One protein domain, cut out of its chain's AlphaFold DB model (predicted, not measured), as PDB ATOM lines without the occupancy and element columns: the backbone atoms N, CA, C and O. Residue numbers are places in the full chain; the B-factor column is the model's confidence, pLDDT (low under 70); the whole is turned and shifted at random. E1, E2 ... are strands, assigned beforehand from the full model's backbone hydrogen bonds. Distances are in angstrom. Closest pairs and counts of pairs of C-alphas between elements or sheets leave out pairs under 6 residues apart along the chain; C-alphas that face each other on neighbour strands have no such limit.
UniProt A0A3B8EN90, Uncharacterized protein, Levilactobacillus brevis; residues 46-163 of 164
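AT A GLANCE: This is residues 46 to 163 of the 164 residues of an uncharacterized protein of Levilactobacillus brevis (UniProt A0A3B8EN90). One long sheet of nine strands curls round into a twisted, barrel-like wall, nearly closed where the end of E4 comes back beside E5. E1 to E4 make one side, E5 and E6 the side facing it, and E7 to E9 join the two. The printed part has 118 residues, no named helix and strands E1 to E9; the class is all strand. The sheet, antiparallel throughout, has the order E4, E3, E2, E1, E9, E8, E7, E6, E5. It is compact, with a radius of gyration of the C-alphas of 14.7 A and spans of 42 by 37 by 34 A.

IN THESE COORDINATES: E4 is residues 82 to 91, 20.0 A long, E3 70 to 76, E2 60 to 66, and E1 49 to 54, beginning at C-alpha 49 (108.657, 160.672, 136.406). E9 is residues 155 to 162, 22.7 A, ending at C-alpha 162 (108.317, 165.900, 131.472). E8 is 137 to 145, 24.5 A, E7 126 to 134, 21.8 A, E6 116 to 120 and E5 104 to 106.

HOW THE PARTS SIT: E1 to E4 and E5 to E9 are two meanders, each strand the antiparallel neighbour of the one before. E1 and E9 are neighbours at 122 degrees, with N 52 and O 161 2.9 A apart. This is a folded sheet, bent back into two leaves: E4, E3, E2, E1, E9 and E8 face E6 and E5, with E7 as hinge. E7 bends by 62 degrees at residue 131. The closest C-alphas of edge strands E4 and E5, those of Ala 90 and Leu 104, are 4.6 A apart.

THE WHOLE: The farthest C-alphas, of Gly 98 and Asn 136, are 45.6 A apart. The printed part has no cut. The link from E4 to E5 is long. Residues 56 to 59 and 145 to 155 have pLDDT under 70.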
ATOM      1  N   SER A  46     102.584 162.335 142.837       96.94
ATOM      2  CA  SER A  46     102.331 163.516 141.996       96.94
ATOM      3  C   SER A  46     103.561 164.100 141.281       96.94
ATOM      4  O   SER A  46     103.377 164.750 140.251       96.94
ATOM      5  N   ILE A  47     104.784 163.853 141.771       97.62
ATOM      6  CA  ILE A  47     106.039 164.380 141.192       97.62
ATOM      7  C   ILE A  47     106.931 163.302 140.552       97.62
ATOM      8  O   ILE A  47     107.953 163.625 139.948       97.62
ATOM      9  N   ARG A  48     106.537 162.023 140.624       98.12
ATOM     10  CA  ARG A  48     107.261 160.910 139.983       98.12
ATOM     11  C   ARG A  48     107.312 161.071 138.457       98.12
ATOM     12  O   ARG A  48     106.386 161.601 137.842       98.12
ATOM     13  N   GLY A  49     108.394 160.592 137.846       97.75
ATOM     14  CA  GLY A  49     108.657 160.672 136.406       97.75
ATOM     15  C   GLY A  49     110.084 161.116 136.074       97.75
ATOM     16  O   GLY A  49     110.902 161.354 136.965       97.75
ATOM     17  N   THR A  50     110.371 161.235 134.777       97.88
ATOM     18  CA  THR A  50     111.616 161.820 134.261       97.88
ATOM     19  C   THR A  50     111.353 163.258 133.824       97.88
ATOM     20  O   THR A  50     110.446 163.527 133.033       97.88
ATOM     21  N   TRP A  51     112.154 164.184 134.340       97.44
ATOM     22  CA  TRP A  51     111.974 165.622 134.189       97.44
ATOM     23  C   TRP A  51     113.290 166.290 133.814       97.44
ATOM     24  O   TRP A  51     114.350 165.907 134.310       97.44
ATOM     25  N   LEU A  52     113.236 167.297 132.950       94.69
ATOM     26  CA  LEU A  52     114.421 167.877 132.332       94.69
ATOM     27  C   LEU A  52     114.369 169.407 132.329       94.69
ATOM     28  O   LEU A  52     113.444 170.001 131.775       94.69
ATOM     29  N   ALA A  53     115.392 170.033 132.906       92.06
ATOM     30  CA  ALA A  53     115.655 171.459 132.784       92.06
ATOM     31  C   ALA A  53     116.731 171.698 131.716       92.06
ATOM     32  O   ALA A  53     117.817 171.103 131.762       92.06
ATOM     33  N   ARG A  54     116.430 172.601 130.783       85.00
ATOM     34  CA  ARG A  54     117.366 173.122 129.780       85.00
ATOM     35  C   ARG A  54     117.798 174.544 130.157       85.00
ATOM     36  O   ARG A  54     117.139 175.182 130.980       85.00
ATOM     37  N   ASN A  55     118.922 175.015 129.624       72.62
ATOM     38  CA  ASN A  55     119.318 176.426 129.714       72.62
ATOM     39  C   ASN A  55     118.678 177.249 128.568       72.62
ATOM     40  O   ASN A  55     117.924 176.709 127.759       72.62
ATOM     41  N   SER A  56     118.980 178.549 128.501       66.06
ATOM     42  CA  SER A  56     118.525 179.450 127.429       66.06
ATOM     43  C   SER A  56     119.010 179.026 126.037       66.06
ATOM     44  O   SER A  56     118.249 179.124 125.085       66.06
ATOM     45  N   THR A  57     120.219 178.464 125.924       67.94
ATOM     46  CA  THR A  57     120.762 177.905 124.668       67.94
ATOM     47  C   THR A  57     120.302 176.462 124.395       67.94
ATOM     48  O   THR A  57     120.915 175.736 123.619       67.94
ATOM     49  N   ASN A  58     119.215 176.024 125.041       65.38
ATOM     50  CA  ASN A  58     118.546 174.735 124.849       65.38
ATOM     51  C   ASN A  58     119.380 173.468 125.188       65.38
ATOM     52  O   ASN A  58     118.872 172.349 125.055       65.38
ATOM     53  N   HIS A  59     120.609 173.598 125.699       69.31
ATOM     54  CA  HIS A  59     121.397 172.485 126.243       69.31
ATOM     55  C   HIS A  59     120.777 171.937 127.536       69.31
ATOM     56  O   HIS A  59     120.124 172.647 128.309       69.31
ATOM     57  N   PHE A  60     121.012 170.655 127.814       73.94
ATOM     58  CA  PHE A  60     120.614 170.041 129.077       73.94
ATOM     59  C   PHE A  60     121.394 170.665 130.239       73.94
ATOM     60  O   PHE A  60     122.619 170.683 130.222       73.94
ATOM     61  N   LYS A  61     120.689 171.149 131.269       84.06
ATOM     62  CA  LYS A  61     121.311 171.631 132.513       84.06
ATOM     63  C   LYS A  61     121.228 170.576 133.612       84.06
ATOM     64  O   LYS A  61     122.211 170.303 134.294       84.06
ATOM     65  N   ARG A  62     120.045 169.978 133.793       92.31
ATOM     66  CA  ARG A  62     119.795 168.962 134.828       92.31
ATOM     67  C   ARG A  62     118.607 168.078 134.461       92.31
ATOM     68  O   ARG A  62     117.565 168.582 134.042       92.31
ATOM     69  N   ARG A  63     118.734 166.772 134.686       95.50
ATOM     70  CA  ARG A  63     117.645 165.788 134.617       95.50
ATOM     71  C   ARG A  63     117.367 165.241 136.015       95.50
ATOM     72  O   ARG A  63     118.301 164.863 136.716       95.50
ATOM     73  N   LEU A  64     116.094 165.159 136.388       97.38
ATOM     74  CA  LEU A  64     115.609 164.477 137.586       97.38
ATOM     75  C   LEU A  64     114.851 163.220 137.147       97.38
ATOM     76  O   LEU A  64     113.937 163.316 136.329       97.38
ATOM     77  N   ARG A  65     115.196 162.047 137.680       98.12
ATOM     78  CA  ARG A  65     114.386 160.824 137.552       98.12
ATOM     79  C   ARG A  65     113.892 160.443 138.940       98.12
ATOM     80  O   ARG A  65     114.694 160.095 139.802       98.12
ATOM     81  N   ILE A  66     112.582 160.537 139.139       98.38
ATOM     82  CA  ILE A  66     111.916 160.378 140.433       98.38
ATOM     83  C   ILE A  66     111.037 159.123 140.367       98.38
ATOM     84  O   ILE A  66     110.058 159.086 139.617       98.38
ATOM     85  N   THR A  67     111.383 158.089 141.132       98.25
ATOM     86  CA  THR A  67     110.617 156.831 141.258       98.25
ATOM     87  C   THR A  67     110.037 156.703 142.670       98.25
ATOM     88  O   THR A  67     110.281 157.574 143.501       98.25
ATOM     89  N   LYS A  68     109.289 155.629 142.985       97.69
ATOM     90  CA  LYS A  68     108.753 155.411 144.348       97.69
ATOM     91  C   LYS A  68     109.845 155.510 145.422       97.69
ATOM     92  O   LYS A  68     109.580 156.143 146.432       97.69
ATOM     93  N   TYR A  69     111.040 154.971 145.173       97.56
ATOM     94  CA  TYR A  69     112.121 154.864 146.164       97.56
ATOM     95  C   TYR A  69     113.418 155.585 145.771       97.56
ATOM     96  O   TYR A  69     114.418 155.437 146.468       97.56
ATOM     97  N   THR A  70     113.459 156.328 144.657       98.12
ATOM     98  CA  THR A  70     114.699 156.983 144.206       98.12
ATOM     99  C   THR A  70     114.497 158.394 143.669       98.12
ATOM    100  O   THR A  70     113.524 158.676 142.963       98.12
ATOM    101  N   LEU A  71     115.488 159.244 143.936       98.00
ATOM    102  CA  LEU A  71     115.751 160.493 143.224       98.00
ATOM    103  C   LEU A  71     117.133 160.367 142.574       98.00
ATOM    104  O   LEU A  71     118.146 160.367 143.267       98.00
ATOM    105  N   THR A  72     117.185 160.279 141.245       97.75
ATOM    106  CA  THR A  72     118.435 160.412 140.484       97.75
ATOM    107  C   THR A  72     118.534 161.818 139.914       97.75
ATOM    108  O   THR A  72     117.692 162.220 139.105       97.75
ATOM    109  N   VAL A  73     119.595 162.532 140.281       96.12
ATOM    110  CA  VAL A  73     119.972 163.822 139.701       96.12
ATOM    111  C   VAL A  73     121.106 163.580 138.713       96.12
ATOM    112  O   VAL A  73     122.174 163.109 139.089       96.12
ATOM    113  N   THR A  74     120.886 163.892 137.436       95.94
ATOM    114  CA  THR A  74     121.952 163.945 136.426       95.94
ATOM    115  C   THR A  74     122.216 165.402 136.075       95.94
ATOM    116  O   THR A  74     121.347 166.064 135.500       95.94
ATOM    117  N   ASN A  75     123.395 165.902 136.423       93.31
ATOM    118  CA  ASN A  75     123.901 167.194 135.970       93.31
ATOM    119  C   ASN A  75     124.711 167.017 134.680       93.31
ATOM    120  O   ASN A  75     125.242 165.939 134.406       93.31
ATOM    121  N   TYR A  76     124.790 168.078 133.884       91.75
ATOM    122  CA  TYR A  76     125.469 168.078 132.591       91.75
ATOM    123  C   TYR A  76     126.426 169.270 132.497       91.75
ATOM    124  O   TYR A  76     126.127 170.358 132.994       91.75
ATOM    125  N   HIS A  77     127.574 169.052 131.865       88.25
ATOM    126  CA  HIS A  77     128.523 170.096 131.490       88.25
ATOM    127  C   HIS A  77     127.971 170.935 130.322       88.25
ATOM    128  O   HIS A  77     127.017 170.534 129.651       88.25
ATOM    129  N   LYS A  78     128.586 172.097 130.039       83.31
ATOM    130  CA  LYS A  78     128.177 172.974 128.920       83.31
ATOM    131  C   LYS A  78     128.185 172.250 127.563       83.31
ATOM    132  O   LYS A  78     127.307 172.501 126.750       83.31
ATOM    133  N   ASN A  79     129.120 171.319 127.361       85.12
ATOM    134  CA  ASN A  79     129.238 170.469 126.168       85.12
ATOM    135  C   ASN A  79     128.237 169.289 126.127       85.12
ATOM    136  O   ASN A  79     128.354 168.416 125.276       85.12
ATOM    137  N   GLY A  80     127.276 169.206 127.054       83.50
ATOM    138  CA  GLY A  80     126.247 168.162 127.070       83.50
ATOM    139  C   GLY A  80     126.676 166.808 127.652       83.50
ATOM    140  O   GLY A  80     125.819 165.939 127.827       83.50
ATOM    141  N   HIS A  81     127.944 166.618 128.028       88.62
ATOM    142  CA  HIS A  81     128.384 165.405 128.728       88.62
ATOM    143  C   HIS A  81     127.870 165.385 130.177       88.62
ATOM    144  O   HIS A  81     127.690 166.427 130.811       88.62
ATOM    145  N   LYS A  82     127.618 164.191 130.731       92.25
ATOM    146  CA  LYS A  82     127.168 164.034 132.128       92.25
ATOM    147  C   LYS A  82     128.300 164.407 133.085       92.25
ATOM    148  O   LYS A  82     129.402 163.885 132.954       92.25
ATOM    149  N   SER A  83     128.009 165.229 134.088       93.38
ATOM    150  CA  SER A  83     128.946 165.515 135.175       93.38
ATOM    151  C   SER A  83     128.792 164.469 136.272       93.38
ATOM    152  O   SER A  83     127.840 164.532 137.049       93.38
ATOM    153  N   ALA A  84     129.697 163.489 136.321       91.81
ATOM    154  CA  ALA A  84     129.660 162.425 137.328       91.81
ATOM    155  C   ALA A  84     129.805 162.991 138.751       91.81
ATOM    156  O   ALA A  84     128.959 162.714 139.593       91.81
ATOM    157  N   ALA A  85     130.789 163.871 138.975       89.31
ATOM    158  CA  ALA A  85     131.088 164.478 140.277       89.31
ATOM    159  C   ALA A  85     129.924 165.270 140.906       89.31
ATOM    160  O   ALA A  85     129.877 165.430 142.119       89.31
ATOM    161  N   THR A  86     128.974 165.759 140.099       89.81
ATOM    162  CA  THR A  86     127.787 166.487 140.588       89.81
ATOM    163  C   THR A  86     126.480 165.716 140.375       89.81
ATOM    164  O   THR A  86     125.399 166.249 140.624       89.81
ATOM    165  N   SER A  87     126.530 164.472 139.893       94.88
ATOM    166  CA  SER A  87     125.351 163.617 139.704       94.88
ATOM    167  C   SER A  87     125.258 162.587 140.822       94.88
ATOM    168  O   SER A  87     126.258 161.990 141.202       94.88
ATOM    169  N   TYR A  88     124.051 162.312 141.312       94.94
ATOM    170  CA  TYR A  88     123.849 161.351 142.397       94.94
ATOM    171  C   TYR A  88     122.543 160.567 142.249       94.94
ATOM    172  O   TYR A  88     121.672 160.893 141.438       94.94
ATOM    173  N   THR A  89     122.397 159.501 143.040       96.38
ATOM    174  CA  THR A  89     121.115 158.813 143.240       96.38
ATOM    175  C   THR A  89     120.870 158.579 144.720       96.38
ATOM    176  O   THR A  89     121.513 157.727 145.327       96.38
ATOM    177  N   ALA A  90     119.898 159.301 145.265       95.88
ATOM    178  CA  ALA A  90     119.369 159.077 146.598       95.88
ATOM    179  C   ALA A  90     118.367 157.910 146.571       95.88
ATOM    180  O   ALA A  90     117.577 157.780 145.624       95.88
ATOM    181  N   ARG A  91     118.407 157.051 147.594       96.00
ATOM    182  CA  ARG A  91     117.592 155.831 147.716       96.00
ATOM    183  C   ARG A  91     116.883 155.795 149.067       96.00
ATOM    184  O   ARG A  91     117.533 155.912 150.097       96.00
ATOM    185  N   GLY A  92     115.565 155.601 149.041       95.75
ATOM    186  CA  GLY A  92     114.704 155.450 150.220       95.75
ATOM    187  C   GLY A  92     114.573 154.008 150.713       95.75
ATOM    188  O   GLY A  92     114.129 153.771 151.827       95.75
ATOM    189  N   ASN A  93     114.988 153.040 149.889       92.88
ATOM    190  CA  ASN A  93     114.973 151.609 150.195       92.88
ATOM    191  C   ASN A  93     116.363 151.031 150.525       92.88
ATOM    192  O   ASN A  93     116.560 149.822 150.431       92.88
ATOM    193  N   LYS A  94     117.347 151.883 150.839       89.06
ATOM    194  CA  LYS A  94     118.696 151.463 151.234       89.06
ATOM    195  C   LYS A  94     119.254 152.414 152.290       89.06
ATOM    196  O   LYS A  94     119.394 153.606 152.017       89.06
ATOM    197  N   ILE A  95     119.623 151.856 153.441       88.50
ATOM    198  CA  ILE A  95     120.364 152.546 154.499       88.50
ATOM    199  C   ILE A  95     121.745 152.975 154.007       88.50
ATOM    200  O   ILE A  95     122.450 152.220 153.327       88.50
ATOM    201  N   THR A  96     122.146 154.184 154.387       85.62
ATOM    202  CA  THR A  96     123.516 154.667 154.222       85.62
ATOM    203  C   THR A  96     124.360 154.167 155.397       85.62
ATOM    204  O   THR A  96     124.022 154.401 156.560       85.62
ATOM    205  N   LYS A  97     125.447 153.436 155.107       84.38
ATOM    206  CA  LYS A  97     126.338 152.869 156.135       84.38
ATOM    207  C   LYS A  97     126.883 153.990 157.030       84.38
ATOM    208  O   LYS A  97     127.296 155.024 156.519       84.38
ATOM    209  N   GLY A  98     126.888 153.760 158.343       85.31
ATOM    210  CA  GLY A  98     127.381 154.711 159.348       85.31
ATOM    211  C   GLY A  98     126.361 155.748 159.832       85.31
ATOM    212  O   GLY A  98     126.687 156.503 160.735       85.31
ATOM    213  N   LEU A  99     125.147 155.793 159.264       81.88
ATOM    214  CA  LEU A  99     124.157 156.841 159.575       81.88
ATOM    215  C   LEU A  99     122.783 156.310 159.997       81.88
ATOM    216  O   LEU A  99     121.948 157.083 160.444       81.88
ATOM    217  N   GLY A 100     122.500 155.020 159.786       87.06
ATOM    218  CA  GLY A 100     121.217 154.403 160.150       87.06
ATOM    219  C   GLY A 100     119.995 154.868 159.341       87.06
ATOM    220  O   GLY A 100     118.920 154.309 159.520       87.06
ATOM    221  N   ILE A 101     120.149 155.831 158.421       88.81
ATOM    222  CA  ILE A 101     119.053 156.435 157.643       88.81
ATOM    223  C   ILE A 101     119.216 156.250 156.122       88.81
ATOM    224  O   ILE A 101     120.339 156.069 155.622       88.81
ATOM    225  N   PRO A 102     118.126 156.332 155.334       92.31
ATOM    226  CA  PRO A 102     118.198 156.391 153.882       92.31
ATOM    227  C   PRO A 102     118.927 157.625 153.378       92.31
ATOM    228  O   PRO A 102     118.863 158.702 153.966       92.31
ATOM    229  N   SER A 103     119.534 157.489 152.204       93.50
ATOM    230  CA  SER A 103     120.099 158.631 151.473       93.50
ATOM    231  C   SER A 103     119.023 159.527 150.848       93.50
ATOM    232  O   SER A 103     119.320 160.666 150.507       93.50
ATOM    233  N   LEU A 104     117.791 159.037 150.665       96.00
ATOM    234  CA  LEU A 104     116.652 159.831 150.195       96.00
ATOM    235  C   LEU A 104     115.886 160.442 151.365       96.00
ATOM    236  O   LEU A 104     115.342 159.700 152.179       96.00
ATOM    237  N   MET A 105     115.720 161.763 151.336       94.88
ATOM    238  CA  MET A 105     114.681 162.451 152.100       94.88
ATOM    239  C   MET A 105     113.486 162.780 151.199       94.88
ATOM    240  O   MET A 105     113.655 163.103 150.018       94.88
ATOM    241  N   ALA A 106     112.276 162.700 151.753       96.19
ATOM    242  CA  ALA A 106     111.046 163.172 151.127       96.19
ATOM    243  C   ALA A 106     110.039 163.601 152.206       96.19
ATOM    244  O   ALA A 106     109.857 162.895 153.194       96.19
ATOM    245  N   SER A 107     109.367 164.737 152.017       95.38
ATOM    246  CA  SER A 107     108.348 165.228 152.955       95.38
ATOM    247  C   SER A 107     107.036 164.443 152.848       95.38
ATOM    248  O   SER A 107     106.484 164.324 151.749       95.38
ATOM    249  N   ASN A 108     106.472 164.035 153.989       94.31
ATOM    250  CA  ASN A 108     105.162 163.367 154.074       94.31
ATOM    251  C   ASN A 108     103.982 164.270 153.668       94.31
ATOM    252  O   ASN A 108     102.962 163.782 153.180       94.31
ATOM    253  N   HIS A 109     104.137 165.592 153.795       96.06
ATOM    254  CA  HIS A 109     103.129 166.594 153.441       96.06
ATOM    255  C   HIS A 109     103.735 167.693 152.560       96.06
ATOM    256  O   HIS A 109     104.953 167.854 152.487       96.06
ATOM    257  N   LYS A 110     102.882 168.466 151.881       97.31
ATOM    258  CA  LYS A 110     103.316 169.685 151.186       97.31
ATOM    259  C   LYS A 110     103.513 170.814 152.196       97.31
ATOM    260  O   LYS A 110     102.752 170.912 153.153       97.31
ATOM    261  N   ASN A 111     104.437 171.729 151.918       95.19
ATOM    262  CA  ASN A 111     104.487 173.012 152.624       95.19
ATOM    263  C   ASN A 111     103.283 173.910 152.264       95.19
ATOM    264  O   ASN A 111     102.567 173.643 151.295       95.19
ATOM    265  N   ALA A 112     103.106 175.024 152.984       95.00
ATOM    266  CA  ALA A 112     102.003 175.975 152.776       95.00
ATOM    267  C   ALA A 112     101.903 176.536 151.338       95.00
ATOM    268  O   ALA A 112     100.821 176.868 150.864       95.00
ATOM    269  N   LYS A 113     103.014 176.585 150.585       92.56
ATOM    270  CA  LYS A 113     103.035 177.016 149.170       92.56
ATOM    271  C   LYS A 113     102.672 175.878 148.190       92.56
ATOM    272  O   LYS A 113     102.608 176.080 146.970       92.56
ATOM    273  N   GLY A 114     102.407 174.673 148.696       96.62
ATOM    274  CA  GLY A 114     101.989 173.487 147.950       96.62
ATOM    275  C   GLY A 114     103.130 172.703 147.291       96.62
ATOM    276  O   GLY A 114     102.875 172.017 146.297       96.62
ATOM    277  N   TYR A 115     104.361 172.832 147.790       97.56
ATOM    278  CA  TYR A 115     105.540 172.105 147.302       97.56
ATOM    279  C   TYR A 115     105.854 170.896 148.186       97.56
ATOM    280  O   TYR A 115     105.688 170.957 149.401       97.56
ATOM    281  N   TRP A 116     106.350 169.829 147.566       98.06
ATOM    282  CA  TRP A 116     106.972 168.693 148.246       98.06
ATOM    283  C   TRP A 116     108.476 168.921 148.361       98.06
ATOM    284  O   TRP A 116     109.081 169.344 147.378       98.06
ATOM    285  N   SER A 117     109.080 168.582 149.496       96.56
ATOM    286  CA  SER A 117     110.531 168.436 149.609       96.56
ATOM    287  C   SER A 117     110.951 167.027 149.189       96.56
ATOM    288  O   SER A 117     110.320 166.045 149.591       96.56
ATOM    289  N   VAL A 118     111.996 166.920 148.366       97.00
ATOM    290  CA  VAL A 118     112.725 165.672 148.083       97.00
ATOM    291  C   VAL A 118     114.200 166.005 147.868       97.00
ATOM    292  O   VAL A 118     114.507 166.963 147.162       97.00
ATOM    293  N   GLY A 119     115.125 165.208 148.400       95.25
ATOM    294  CA  GLY A 119     116.558 165.483 148.258       95.25
ATOM    295  C   GLY A 119     117.460 164.366 148.771       95.25
ATOM    296  O   GLY A 119     117.024 163.221 148.919       95.25
ATOM    297  N   LEU A 120     118.722 164.709 149.020       92.75
ATOM    298  CA  LEU A 120     119.681 163.841 149.704       92.75
ATOM    299  C   LEU A 120     119.658 164.149 151.210       92.75
ATOM    300  O   LEU A 120     119.841 165.300 151.583       92.75
ATOM    301  N   SER A 121     119.496 163.147 152.076       89.44
ATOM    302  CA  SER A 121     119.372 163.344 153.539       89.44
ATOM    303  C   SER A 121     120.620 163.928 154.226       89.44
ATOM    304  O   SER A 121     120.576 164.232 155.411       89.44
ATOM    305  N   GLN A 122     121.744 164.029 153.510       82.12
ATOM    306  CA  GLN A 122     123.046 164.469 154.023       82.12
ATOM    307  C   GLN A 122     123.615 165.704 153.312       82.12
ATOM    308  O   GLN A 122     124.786 166.030 153.495       82.12
ATOM    309  N   SER A 123     122.846 166.367 152.448       81.50
ATOM    310  CA  SER A 123     123.315 167.592 151.800       81.50
ATOM    311  C   SER A 123     122.202 168.613 151.651       81.50
ATOM    312  O   SER A 123     121.016 168.301 151.698       81.50
ATOM    313  N   ASN A 124     122.611 169.846 151.369       79.12
ATOM    314  CA  ASN A 124     121.707 170.944 151.057       79.12
ATOM    315  C   ASN A 124     121.096 170.833 149.634       79.12
ATOM    316  O   ASN A 124     120.513 171.799 149.146       79.12
ATOM    317  N   ASP A 125     121.202 169.679 148.948       85.19
ATOM    318  CA  ASP A 125     120.503 169.400 147.678       85.19
ATOM    319  C   ASP A 125     119.029 169.013 147.916       85.19
ATOM    320  O   ASP A 125     118.556 167.924 147.558       85.19
ATOM    321  N   GLU A 126     118.283 169.940 148.513       91.19
ATOM    322  CA  GLU A 126     116.829 169.888 148.600       91.19
ATOM    323  C   GLU A 126     116.178 170.401 147.301       91.19
ATOM    324  O   GLU A 126     116.581 171.410 146.715       91.19
ATOM    325  N   TYR A 127     115.120 169.722 146.854       94.56
ATOM    326  CA  TYR A 127     114.255 170.176 145.770       94.56
ATOM    327  C   TYR A 127     112.837 170.387 146.295       94.56
ATOM    328  O   TYR A 127     112.127 169.426 146.598       94.56
ATOM    329  N   LEU A 128     112.391 171.645 146.326       96.12
ATOM    330  CA  LEU A 128     111.002 171.998 146.610       96.12
ATOM    331  C   LEU A 128     110.213 171.950 145.300       96.12
ATOM    332  O   LEU A 128     110.238 172.892 144.502       96.12
ATOM    333  N   LEU A 129     109.516 170.836 145.063       97.69
ATOM    334  CA  LEU A 129     108.895 170.472 143.788       97.69
ATOM    335  C   LEU A 129     107.365 170.564 143.823       97.69
ATOM    336  O   LEU A 129     106.691 169.931 144.638       97.69
ATOM    337  N   LYS A 130     106.797 171.291 142.855       97.56
ATOM    338  CA  LYS A 130     105.348 171.372 142.606       97.56
ATOM    339  C   LYS A 130     105.059 171.090 141.135       97.56
ATOM    340  O   LYS A 130     105.620 171.738 140.254       97.56
ATOM    341  N   LYS A 131     104.179 170.127 140.849       97.44
ATOM    342  CA  LYS A 131     103.710 169.862 139.481       97.44
ATOM    343  C   LYS A 131     102.750 170.966 139.043       97.44
ATOM    344  O   LYS A 131     101.823 171.297 139.774       97.44
ATOM    345  N   VAL A 132     102.991 171.526 137.860       97.12
ATOM    346  CA  VAL A 132     102.257 172.667 137.292       97.12
ATOM    347  C   VAL A 132     102.057 172.499 135.781       97.12
ATOM    348  O   VAL A 132     102.692 171.652 135.140       97.12
ATOM    349  N   LYS A 133     101.202 173.342 135.201       96.69
ATOM    350  CA  LYS A 133     101.233 173.668 133.772       96.69
ATOM    351  C   LYS A 133     102.132 174.889 133.564       96.69
ATOM    352  O   LYS A 133     102.055 175.840 134.334       96.69
ATOM    353  N   HIS A 134     102.994 174.843 132.555       94.94
ATOM    354  CA  HIS A 134     103.865 175.949 132.154       94.94
ATOM    355  C   HIS A 134     104.035 175.909 130.632       94.94
ATOM    356  O   HIS A 134     104.418 174.868 130.094       94.94
ATOM    357  N   HIS A 135     103.710 177.006 129.940       93.75
ATOM    358  CA  HIS A 135     103.654 177.080 128.468       93.75
ATOM    359  C   HIS A 135     102.866 175.893 127.867       93.75
ATOM    360  O   HIS A 135     103.391 175.121 127.068       93.75
ATOM    361  N   ASN A 136     101.642 175.663 128.366       94.88
ATOM    362  CA  ASN A 136     100.729 174.545 128.043       94.88
ATOM    363  C   ASN A 136     101.252 173.112 128.322       94.88
ATOM    364  O   ASN A 136     100.486 172.138 128.330       94.88
ATOM    365  N   ARG A 137     102.530 172.965 128.680       94.81
ATOM    366  CA  ARG A 137     103.203 171.694 128.965       94.81
ATOM    367  C   ARG A 137     103.181 171.368 130.456       94.81
ATOM    368  O   ARG A 137     103.132 172.238 131.319       94.81
ATOM    369  N   THR A 138     103.226 170.077 130.769       96.25
ATOM    370  CA  THR A 138     103.343 169.593 132.151       96.25
ATOM    371  C   THR A 138     104.790 169.726 132.626       96.25
ATOM    372  O   THR A 138     105.697 169.161 132.006       96.25
ATOM    373  N   ALA A 139     104.997 170.422 133.743       97.25
ATOM    374  CA  ALA A 139     106.313 170.683 134.320       97.25
ATOM    375  C   ALA A 139     106.340 170.454 135.842       97.25
ATOM    376  O   ALA A 139     105.303 170.493 136.508       97.25
ATOM    377  N   LEU A 140     107.536 170.264 136.400       97.56
ATOM    378  CA  LEU A 140     107.815 170.539 137.808       97.56
ATOM    379  C   LEU A 140     108.395 171.947 137.932       97.56
ATOM    380  O   LEU A 140     109.421 172.250 137.322       97.56
ATOM    381  N   ARG A 141     107.761 172.781 138.753       96.75
ATOM    382  CA  ARG A 141     108.333 174.021 139.275       96.75
ATOM    383  C   ARG A 141     109.179 173.658 140.494       96.75
ATOM    384  O   ARG A 141     108.635 173.148 141.470       96.75
ATOM    385  N   ASN A 142     110.481 173.912 140.422       95.19
ATOM    386  CA  ASN A 142     111.385 173.864 141.566       95.19
ATOM    387  C   ASN A 142     111.591 175.277 142.106       95.19
ATOM    388  O   ASN A 142     112.017 176.153 141.348       95.19
ATOM    389  N   TYR A 143     111.314 175.479 143.388       90.56
ATOM    390  CA  TYR A 143     111.669 176.692 144.121       90.56
ATOM    391  C   TYR A 143     112.972 176.425 144.871       90.56
ATOM    392  O   TYR A 143     113.076 175.412 145.554       90.56
ATOM    393  N   TYR A 144     113.977 177.283 144.721       81.88
ATOM    394  CA  TYR A 144     115.224 177.140 145.470       81.88
ATOM    395  C   TYR A 144     115.765 178.513 145.884       81.88
ATOM    396  O   TYR A 144     115.645 179.470 145.109       81.88
ATOM    397  N   PRO A 145     116.334 178.649 147.096       68.25
ATOM    398  CA  PRO A 145     117.064 179.855 147.462       68.25
ATOM    399  C   PRO A 145     118.262 180.019 146.524       68.25
ATOM    400  O   PRO A 145     118.959 179.051 146.210       68.25
ATOM    401  N   THR A 146     118.509 181.239 146.055       64.75
ATOM    402  CA  THR A 146     119.821 181.569 145.496       64.75
ATOM    403  C   THR A 146     120.680 182.083 146.629       64.75
ATOM    404  O   THR A 146     120.333 183.093 147.232       64.75
ATOM    405  N   PHE A 147     121.805 181.420 146.901       57.78
ATOM    406  CA  PHE A 147     122.813 181.970 147.797       57.78
ATOM    407  C   PHE A 147     123.483 183.166 147.109       57.78
ATOM    408  O   PHE A 147     124.469 183.028 146.386       57.78
ATOM    409  N   ASN A 148     122.870 184.334 147.271       63.38
ATOM    410  CA  ASN A 148     123.397 185.618 146.855       63.38
ATOM    411  C   ASN A 148     123.584 186.453 148.130       63.38
ATOM    412  O   ASN A 148     122.583 186.912 148.676       63.38
ATOM    413  N   PRO A 149     124.818 186.672 148.618       64.12
ATOM    414  CA  PRO A 149     125.035 187.421 149.856       64.12
ATOM    415  C   PRO A 149     124.565 188.883 149.768       64.12
ATOM    416  O   PRO A 149     124.298 189.490 150.799       64.12
ATOM    417  N   LYS A 150     124.391 189.442 148.559       67.50
ATOM    418  CA  LYS A 150     123.794 190.776 148.357       67.50
ATOM    419  C   LYS A 150     122.259 190.757 148.365       67.50
ATOM    420  O   LYS A 150     121.641 191.779 148.640       67.50
ATOM    421  N   HIS A 151     121.639 189.612 148.069       59.97
ATOM    422  CA  HIS A 151     120.182 189.427 148.032       59.97
ATOM    423  C   HIS A 151     119.794 188.077 148.679       59.97
ATOM    424  O   HIS A 151     119.377 187.154 147.974       59.97
ATOM    425  N   PRO A 152     119.930 187.925 150.011       59.16
ATOM    426  CA  PRO A 152     119.761 186.635 150.697       59.16
ATOM    427  C   PRO A 152     118.330 186.076 150.624       59.16
ATOM    428  O   PRO A 152     118.121 184.874 150.769       59.16
ATOM    429  N   THR A 153     117.341 186.931 150.356       61.47
ATOM    430  CA  THR A 153     115.929 186.571 150.140       61.47
ATOM    431  C   THR A 153     115.597 186.254 148.677       61.47
ATOM    432  O   THR A 153     114.451 185.928 148.357       61.47
ATOM    433  N   GLN A 154     116.568 186.342 147.760       64.44
ATOM    434  CA  GLN A 154     116.339 186.032 146.356       64.44
ATOM    435  C   GLN A 154     116.107 184.522 146.190       64.44
ATOM    436  O   GLN A 154     116.912 183.676 146.584       64.44
ATOM    437  N   HIS A 155     114.980 184.176 145.575       68.62
ATOM    438  CA  HIS A 155     114.626 182.803 145.244       68.62
ATOM    439  C   HIS A 155     114.524 182.657 143.732       68.62
ATOM    440  O   HIS A 155     113.829 183.424 143.066       68.62
ATOM    441  N   ALA A 156     115.174 181.633 143.190       81.25
ATOM    442  CA  ALA A 156     115.067 181.308 141.779       81.25
ATOM    443  C   ALA A 156     114.054 180.185 141.551       81.25
ATOM    444  O   ALA A 156     113.871 179.266 142.356       81.25
ATOM    445  N   ILE A 157     113.406 180.251 140.392       89.88
ATOM    446  CA  ILE A 157     112.491 179.224 139.913       89.88
ATOM    447  C   ILE A 157     113.171 178.485 138.765       89.88
ATOM    448  O   ILE A 157     113.721 179.099 137.853       89.88
ATOM    449  N   ARG A 158     113.106 177.152 138.778       91.12
ATOM    450  CA  ARG A 158     113.499 176.327 137.629       91.12
ATOM    451  C   ARG A 158     112.361 175.408 137.236       91.12
ATOM    452  O   ARG A 158     111.858 174.660 138.070       91.12
ATOM    453  N   TYR A 159     112.001 175.431 135.961       94.25
ATOM    454  CA  TYR A 159     111.044 174.492 135.394       94.25
ATOM    455  C   TYR A 159     111.768 173.282 134.805       94.25
ATOM    456  O   TYR A 159     112.757 173.420 134.084       94.25
ATOM    457  N   TYR A 160     111.257 172.094 135.115       95.94
ATOM    458  CA  TYR A 160     111.679 170.836 134.510       95.94
ATOM    459  C   TYR A 160     110.494 170.262 133.740       95.94
ATOM    460  O   TYR A 160     109.444 170.000 134.326       95.94
ATOM    461  N   TYR A 161     110.643 170.046 132.439       95.69
ATOM    462  CA  TYR A 161     109.573 169.517 131.594       95.69
ATOM    463  C   TYR A 161     109.598 167.991 131.581       95.69
ATOM    464  O   TYR A 161     110.671 167.387 131.639       95.69
ATOM    465  N   ARG A 162     108.419 167.363 131.515       94.81
ATOM    466  CA  ARG A 162     108.317 165.900 131.472       94.81
ATOM    467  C   ARG A 162     108.932 165.369 130.174       94.81
ATOM    468  O   ARG A 162     108.558 165.822 129.092       94.81
ATOM    469  N   VAL A 163     109.837 164.406 130.297       90.06
ATOM    470  CA  VAL A 163     110.291 163.566 129.179       90.06
ATOM    471  C   VAL A 163     109.305 162.399 129.071       90.06
ATOM    472  O   VAL A 163     108.871 161.891 130.111       90.06
TER     473      VAL A 163